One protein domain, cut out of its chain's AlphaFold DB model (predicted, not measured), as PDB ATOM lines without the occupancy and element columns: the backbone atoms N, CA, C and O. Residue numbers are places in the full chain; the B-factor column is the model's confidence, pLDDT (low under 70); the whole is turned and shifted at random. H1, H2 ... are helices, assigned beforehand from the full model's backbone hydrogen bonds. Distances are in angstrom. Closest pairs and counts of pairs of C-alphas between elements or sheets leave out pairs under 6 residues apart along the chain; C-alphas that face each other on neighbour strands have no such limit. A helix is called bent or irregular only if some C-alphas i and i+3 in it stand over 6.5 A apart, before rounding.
ATOM      1  N   LYS A  30     398.550 473.558 405.366       87.31
ATOM      2  CA  LYS A  30     399.011 472.559 404.393       87.31
ATOM      3  C   LYS A  30     398.971 473.105 402.964       87.31
ATOM      4  O   LYS A  30     399.904 472.858 402.202       87.31
ATOM      5  N   GLN A  31     397.934 473.858 402.604       86.94
ATOM      6  CA  GLN A  31     397.814 474.495 401.294       86.94
ATOM      7  C   GLN A  31     398.876 475.580 401.092       86.94
ATOM      8  O   GLN A  31     399.529 475.593 400.049       86.94
ATOM      9  N   ARG A  32     399.113 476.422 402.104       87.38
ATOM     10  CA  ARG A  32     400.167 477.443 402.081       87.38
ATOM     11  C   ARG A  32     401.548 476.827 401.866       87.38
ATOM     12  O   ARG A  32     402.238 477.228 400.936       87.38
ATOM     13  N   ARG A  33     401.903 475.789 402.634       90.44
ATOM     14  CA  ARG A  33     403.180 475.073 402.459       90.44
ATOM     15  C   ARG A  33     403.336 474.491 401.057       90.44
ATOM     16  O   ARG A  33     404.387 474.639 400.451       90.44
ATOM     17  N   ARG A  34     402.282 473.879 400.504       89.88
ATOM     18  CA  ARG A  34     402.300 473.359 399.124       89.88
ATOM     19  C   ARG A  34     402.548 474.457 398.090       89.88
ATOM     20  O   ARG A  34     403.286 474.225 397.137       89.88
ATOM     21  N   LEU A  35     401.926 475.625 398.254       90.00
ATOM     22  CA  LEU A  35     402.138 476.765 397.364       90.00
ATOM     23  C   LEU A  35     403.566 477.308 397.480       90.00
ATOM     24  O   LEU A  35     404.204 477.531 396.456       90.00
ATOM     25  N   GLU A  36     404.078 477.468 398.700       92.25
ATOM     26  CA  GLU A  36     405.458 477.899 398.951       92.25
ATOM     27  C   GLU A  36     406.461 476.943 398.289       92.25
ATOM     28  O   GLU A  36     407.318 477.404 397.541       92.25
ATOM     29  N   THR A  37     406.284 475.622 398.428       94.62
ATOM     30  CA  THR A  37     407.116 474.620 397.737       94.62
ATOM     31  C   THR A  37     407.065 474.764 396.214       94.62
ATOM     32  O   THR A  37     408.095 474.654 395.556       94.62
ATOM     33  N   LYS A  38     405.888 475.023 395.629       95.06
ATOM     34  CA  LYS A  38     405.766 475.239 394.178       95.06
ATOM     35  C   LYS A  38     406.464 476.521 393.723       95.06
ATOM     36  O   LYS A  38     407.131 476.504 392.694       95.06
ATOM     37  N   ILE A  39     406.313 477.614 394.473       95.69
ATOM     38  CA  ILE A  39     407.005 478.883 394.201       95.69
ATOM     39  C   ILE A  39     408.514 478.666 394.253       95.69
ATOM     40  O   ILE A  39     409.217 479.080 393.338       95.69
ATOM     41  N   ASP A  40     408.996 477.998 395.300       95.88
ATOM     42  CA  ASP A  40     410.412 477.696 395.461       95.88
ATOM     43  C   ASP A  40     410.943 476.857 394.302       95.88
ATOM     44  O   ASP A  40     411.947 477.240 393.711       95.88
ATOM     45  N   LYS A  41     410.207 475.820 393.887       95.38
ATOM     46  CA  LYS A  41     410.570 475.018 392.719       95.38
ATOM     47  C   LYS A  41     410.713 475.861 391.448       95.38
ATOM     48  O   LYS A  41     411.710 475.726 390.752       95.38
ATOM     49  N   VAL A  42     409.744 476.727 391.140       94.69
ATOM     50  CA  VAL A  42     409.835 477.588 389.945       94.69
ATOM     51  C   VAL A  42     411.047 478.516 390.048       94.69
ATOM     52  O   VAL A  42     411.775 478.683 389.079       94.69
ATOM     53  N   LEU A  43     411.304 479.107 391.214       96.12
ATOM     54  CA  LEU A  43     412.479 479.960 391.407       96.12
ATOM     55  C   LEU A  43     413.797 479.180 391.268       96.12
ATOM     56  O   LEU A  43     414.756 479.737 390.741       96.12
ATOM     57  N   ASP A  44     413.840 477.915 391.687       93.56
ATOM     58  CA  ASP A  44     414.993 477.025 391.498       93.56
ATOM     59  C   ASP A  44     415.215 476.694 390.019       93.56
ATOM     60  O   ASP A  44     416.335 476.828 389.533       93.56
ATOM     61  N   ASP A  45     414.148 476.362 389.285       89.81
ATOM     62  CA  ASP A  45     414.200 476.070 387.846       89.81
ATOM     63  C   ASP A  45     414.707 477.298 387.037       89.81
ATOM     64  O   ASP A  45     415.306 477.161 385.969       89.81
ATOM     65  N   TRP A  46     414.524 478.515 387.568       90.31
ATOM     66  CA  TRP A  46     415.046 479.778 387.019       90.31
ATOM     67  C   TRP A  46     416.365 480.250 387.664       90.31
ATOM     68  O   TRP A  46     416.829 481.359 387.383       90.31
ATOM     69  N   PHE A  47     416.980 479.426 388.516       93.00
ATOM     70  CA  PHE A  47     418.226 479.701 389.237       93.00
ATOM     71  C   PHE A  47     418.217 481.012 390.047       93.00
ATOM     72  O   PHE A  47     419.216 481.732 390.142       93.00
ATOM     73  N   VAL A  48     417.076 481.356 390.643       93.44
ATOM     74  CA  VAL A  48     416.907 482.572 391.443       93.44
ATOM     75  C   VAL A  48     417.327 482.307 392.891       93.44
ATOM     76  O   VAL A  48     416.608 481.678 393.673       93.44
ATOM     77  N   LEU A  49     418.497 482.831 393.262       91.56
ATOM     78  CA  LEU A  49     419.156 482.574 394.548       91.56
ATOM     79  C   LEU A  49     419.359 483.858 395.376       91.56
ATOM     80  O   LEU A  49     419.261 484.978 394.868       91.56
ATOM     81  N   GLY A  50     419.646 483.690 396.672       93.12
ATOM     82  CA  GLY A  50     420.045 484.773 397.580       93.12
ATOM     83  C   GLY A  50     419.074 485.960 397.614       93.12
ATOM     84  O   GLY A  50     417.857 485.788 397.702       93.12
ATOM     85  N   ILE A  51     419.614 487.178 397.522       93.38
ATOM     86  CA  ILE A  51     418.825 488.419 397.575       93.38
ATOM     87  C   ILE A  51     417.815 488.535 396.424       93.38
ATOM     88  O   ILE A  51     416.709 489.037 396.626       93.38
ATOM     89  N   HIS A  52     418.144 488.003 395.242       94.12
ATOM     90  CA  HIS A  52     417.219 487.971 394.111       94.12
ATOM     91  C   HIS A  52     416.005 487.088 394.414       94.12
ATOM     92  O   HIS A  52     414.888 487.449 394.048       94.12
ATOM     93  N   ARG A  53     416.190 485.982 395.149       96.62
ATOM     94  CA  ARG A  53     415.084 485.114 395.579       96.62
ATOM     95  C   ARG A  53     414.163 485.822 396.562       96.62
ATOM     96  O   ARG A  53     412.947 485.757 396.404       96.62
ATOM     97  N   ALA A  54     414.729 486.507 397.553       95.81
ATOM     98  CA  ALA A  54     413.952 487.277 398.522       95.81
ATOM     99  C   ALA A  54     413.129 488.376 397.828       95.81
ATOM    100  O   ALA A  54     411.922 488.483 398.056       95.81
ATOM    101  N   GLY A  55     413.757 489.125 396.913       97.19
ATOM    102  CA  GLY A  55     413.082 490.134 396.097       97.19
ATOM    103  C   GLY A  55     411.979 489.546 395.214       97.19
ATOM    104  O   GLY A  55     410.869 490.073 395.193       97.19
ATOM    105  N   ALA A  56     412.244 488.420 394.541       97.25
ATOM    106  CA  ALA A  56     411.255 487.737 393.710       97.25
ATOM    107  C   ALA A  56     410.053 487.256 394.532       97.25
ATOM    108  O   ALA A  56     408.919 487.521 394.145       97.25
ATOM    109  N   LYS A  57     410.275 486.616 395.692       97.00
ATOM    110  CA  LYS A  57     409.191 486.183 396.592       97.00
ATOM    111  C   LYS A  57     408.327 487.355 397.045       97.00
ATOM    112  O   LYS A  57     407.106 487.254 396.975       97.00
ATOM    113  N   LYS A  58     408.950 488.466 397.448       96.69
ATOM    114  CA  LYS A  58     408.227 489.682 397.833       96.69
ATOM    115  C   LYS A  58     407.411 490.248 396.668       96.69
ATOM    116  O   LYS A  58     406.233 490.529 396.837       96.69
ATOM    117  N   PHE A  59     407.993 490.343 395.474       98.00
ATOM    118  CA  PHE A  59     407.275 490.805 394.282       98.00
ATOM    119  C   PHE A  59     406.092 489.891 393.928       98.00
ATOM    120  O   PHE A  59     405.005 490.373 393.613       98.00
ATOM    121  N   ILE A  60     406.279 488.569 394.014       97.31
ATOM    122  CA  ILE A  60     405.207 487.594 393.792       97.31
ATOM    123  C   ILE A  60     404.065 487.830 394.785       97.31
ATOM    124  O   ILE A  60     402.910 487.853 394.375       97.31
ATOM    125  N   GLN A  61     404.378 488.018 396.067       95.44
ATOM    126  CA  GLN A  61     403.384 488.246 397.119       95.44
ATOM    127  C   GLN A  61     402.652 489.583 396.950       95.44
ATOM    128  O   GLN A  61     401.425 489.606 396.979       95.44
ATOM    129  N   ASP A  62     403.387 490.671 396.731       96.81
ATOM    130  CA  ASP A  62     402.836 492.028 396.741       96.81
ATOM    131  C   ASP A  62     402.101 492.384 395.439       96.81
ATOM    132  O   ASP A  62     401.153 493.170 395.453       96.81
ATOM    133  N   ARG A  63     402.558 491.845 394.299       97.56
ATOM    134  CA  ARG A  63     402.118 492.268 392.957       97.56
ATOM    135  C   ARG A  63     401.407 491.147 392.202       97.56
ATOM    136  O   ARG A  63     400.247 491.278 391.830       97.56
ATOM    137  N   ILE A  64     402.083 490.015 391.992       97.00
ATOM    138  CA  ILE A  64     401.554 488.916 391.158       97.00
ATOM    139  C   ILE A  64     400.335 488.267 391.826       97.00
ATOM    140  O   ILE A  64     399.326 488.020 391.169       97.00
ATOM    141  N   ALA A  65     400.406 488.007 393.132       94.62
ATOM    142  CA  ALA A  65     399.330 487.395 393.904       94.62
ATOM    143  C   ALA A  65     398.206 488.378 394.272       94.62
ATOM    144  O   ALA A  65     397.125 487.928 394.645       94.62
ATOM    145  N   ASN A  66     398.429 489.689 394.141       95.69
ATOM    146  CA  ASN A  66     397.401 490.701 394.354       95.69
ATOM    147  C   ASN A  66     396.438 490.721 393.151       95.69
ATOM    148  O   ASN A  66     396.880 491.087 392.062       95.69
ATOM    149  N   PRO A  67     395.154 490.336 393.290       95.31
ATOM    150  CA  PRO A  67     394.207 490.303 392.173       95.31
ATOM    151  C   PRO A  67     393.887 491.694 391.607       95.31
ATOM    152  O   PRO A  67     393.585 491.793 390.417       95.31
ATOM    153  N   ASP A  68     394.016 492.742 392.422       96.88
ATOM    154  CA  ASP A  68     393.686 494.125 392.064       96.88
ATOM    155  C   ASP A  68     394.832 494.829 391.316       96.88
ATOM    156  O   ASP A  68     394.671 495.929 390.787       96.88
ATOM    157  N   ASP A  69     395.999 494.187 391.225       97.12
ATOM    158  CA  ASP A  69     397.117 494.697 390.441       97.12
ATOM    159  C   ASP A  69     396.896 494.443 388.942       97.12
ATOM    160  O   ASP A  69     397.143 493.349 388.419       97.12
ATOM    161  N   ALA A  70     396.413 495.456 388.230       96.50
ATOM    162  CA  ALA A  70     396.190 495.360 386.792       96.50
ATOM    163  C   ALA A  70     397.502 495.291 385.984       96.50
ATOM    164  O   ALA A  70     397.542 494.624 384.945       96.50
ATOM    165  N   GLU A  71     398.582 495.925 386.463       97.50
ATOM    166  CA  GLU A  71     399.866 496.006 385.755       97.50
ATOM    167  C   GLU A  71     400.566 494.649 385.644       97.50
ATOM    168  O   GLU A  71     401.272 494.408 384.667       97.50
ATOM    169  N   CYS A  72     400.371 493.769 386.629       97.56
ATOM    170  CA  CYS A  72     400.946 492.422 386.668       97.56
ATOM    171  C   CYS A  72     399.951 491.325 386.256       97.56
ATOM    172  O   CYS A  72     400.193 490.146 386.521       97.56
ATOM    173  N   SER A  73     398.820 491.674 385.637       97.12
ATOM    174  CA  SER A  73     397.758 490.711 385.313       97.12
ATOM    175  C   SER A  73     398.209 489.593 384.362       97.12
ATOM    176  O   SER A  73     397.897 488.421 384.605       97.12
ATOM    177  N   ARG A  74     398.999 489.900 383.322       97.69
ATOM    178  CA  ARG A  74     399.540 488.866 382.420       97.69
ATOM    179  C   ARG A  74     400.606 488.042 383.112       97.69
ATOM    180  O   ARG A  74     400.606 486.817 382.989       97.69
ATOM    181  N   LEU A  75     401.469 488.684 383.896       97.25
ATOM    182  CA  LEU A  75     402.473 487.979 384.682       97.25
ATOM    183  C   LEU A  75     401.852 487.046 385.733       97.25
ATOM    184  O   LEU A  75     402.380 485.962 385.949       97.25
ATOM    185  N   ARG A  76     400.701 487.393 386.320       97.81
ATOM    186  CA  ARG A  76     399.905 486.500 387.180       97.81
ATOM    187  C   ARG A  76     399.444 485.261 386.436       97.81
ATOM    188  O   ARG A  76     399.637 484.151 386.930       97.81
ATOM    189  N   HIS A  77     398.877 485.429 385.244       97.69
ATOM    190  CA  HIS A  77     398.477 484.291 384.420       97.69
ATOM    191  C   HIS A  77     399.691 483.427 384.047       97.69
ATOM    192  O   HIS A  77     399.673 482.214 384.261       97.69
ATOM    193  N   TRP A  78     400.776 484.045 383.577       97.81
ATOM    194  CA  TRP A  78     402.023 483.347 383.277       97.81
ATOM    195  C   TRP A  78     402.559 482.576 384.493       97.81
ATOM    196  O   TRP A  78     402.883 481.396 384.382       97.81
ATOM    197  N   TRP A  79     402.578 483.194 385.674       97.06
ATOM    198  CA  TRP A  79     403.056 482.580 386.912       97.06
ATOM    199  C   TRP A  79     402.230 481.354 387.311       97.06
ATOM    200  O   TRP A  79     402.785 480.319 387.677       97.06
ATOM    201  N   LEU A  80     400.902 481.422 387.178       96.56
ATOM    202  CA  LEU A  80     400.021 480.274 387.415       96.56
ATOM    203  C   LEU A  80     400.311 479.113 386.458       96.56
ATOM    204  O   LEU A  80     400.212 477.955 386.866       96.56
ATOM    205  N   LEU A  81     400.685 479.393 385.207       97.31
ATOM    206  CA  LEU A  81     401.120 478.358 384.269       97.31
ATOM    207  C   LEU A  81     402.435 477.713 384.736       97.31
ATOM    208  O   LEU A  81     402.499 476.485 384.813       97.31
ATOM    209  N   GLN A  82     403.420 478.515 385.167       96.19
ATOM    210  CA  GLN A  82     404.698 478.007 385.691       96.19
ATOM    211  C   GLN A  82     404.506 477.111 386.923       96.19
ATOM    212  O   GLN A  82     405.010 475.991 386.963       96.19
ATOM    213  N   LEU A  83     403.700 477.543 387.902       95.56
ATOM    214  CA  LEU A  83     403.406 476.774 389.125       95.56
ATOM    215  C   LEU A  83     402.726 475.418 388.861       95.56
ATOM    216  O   LEU A  83     402.645 474.568 389.757       95.56
ATOM    217  N   ASN A  84     402.175 475.232 387.664       95.31
ATOM    218  CA  ASN A  84     401.510 474.005 387.248       95.31
ATOM    219  C   ASN A  84     402.267 473.261 386.140       95.31
ATOM    220  O   ASN A  84     401.742 472.266 385.646       95.31
TER     221      ASN A  84
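AT A GLANCE: This is residues 30 to 84 of the 360 residues of the protein "Hypothetical protein" of Noctiluca scintillans (UniProt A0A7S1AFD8). Three helices make an open triangle in which contacts are few: H1 and H2 come near each other at one corner, H2 meets H3 at the next, and the last residue of H3 comes back near the last turns of H1. A short loop, residues 65 to 72, turns the chain from H2 into H3. The printed part has 55 residues with three named helices, in the order H1, H2, H3, and no named strand; its class is all helix. It is compact, with a radius of gyration of the C-alphas of 11.0 A, and spans 27 by 26 by 17 A.

IN THESE COORDINATES: H1, residues 30 to 45, begins at C-alpha 30 at (399.011, 472.559, 404.393) and is 22.7 A long from first to last C-alpha. H2, residues 50 to 64, is 20.0 A long; it is neither bent nor irregular, but only just: C-alphas 61 and 64 are 6.3 A apart. H3, residues 73 to 82, is 14.5 A long and ends at C-alpha 82 at (404.698, 478.007, 385.691).

HOW THE PARTS SIT: H1 and H2 are close but not clearly touching; their closest C-alphas, those of Leu 43 and Arg 53, are 7.1 A apart. They run opposite ways at a steep tilt of 56 degrees. H2 touches H3 with residue 64 alone, the closest C-alphas being those of Ile 64 and Arg 76, 4.9 A apart. These two run opposite ways at a steep tilt of 58 degrees. H1 and H3 are close but not clearly touching and about perpendicular, at 89 degrees; their closest C-alphas are those of Val 42 and Gln 82, 6.7 A apart. In H1, H2 and H3 every O i to N i+4 pair is within hydrogen-bond range.

THE WHOLE: The two C-alphas farthest apart, those of Lys 30 and Glu 71, are 30.0 A apart. The printed part has no cut. The link from H1 to H2 is tight, with 4 residues, and the link from H2 to H3 is short, with 8. The mean pLDDT of the printed part is 94.9, and no printed residue is under 70.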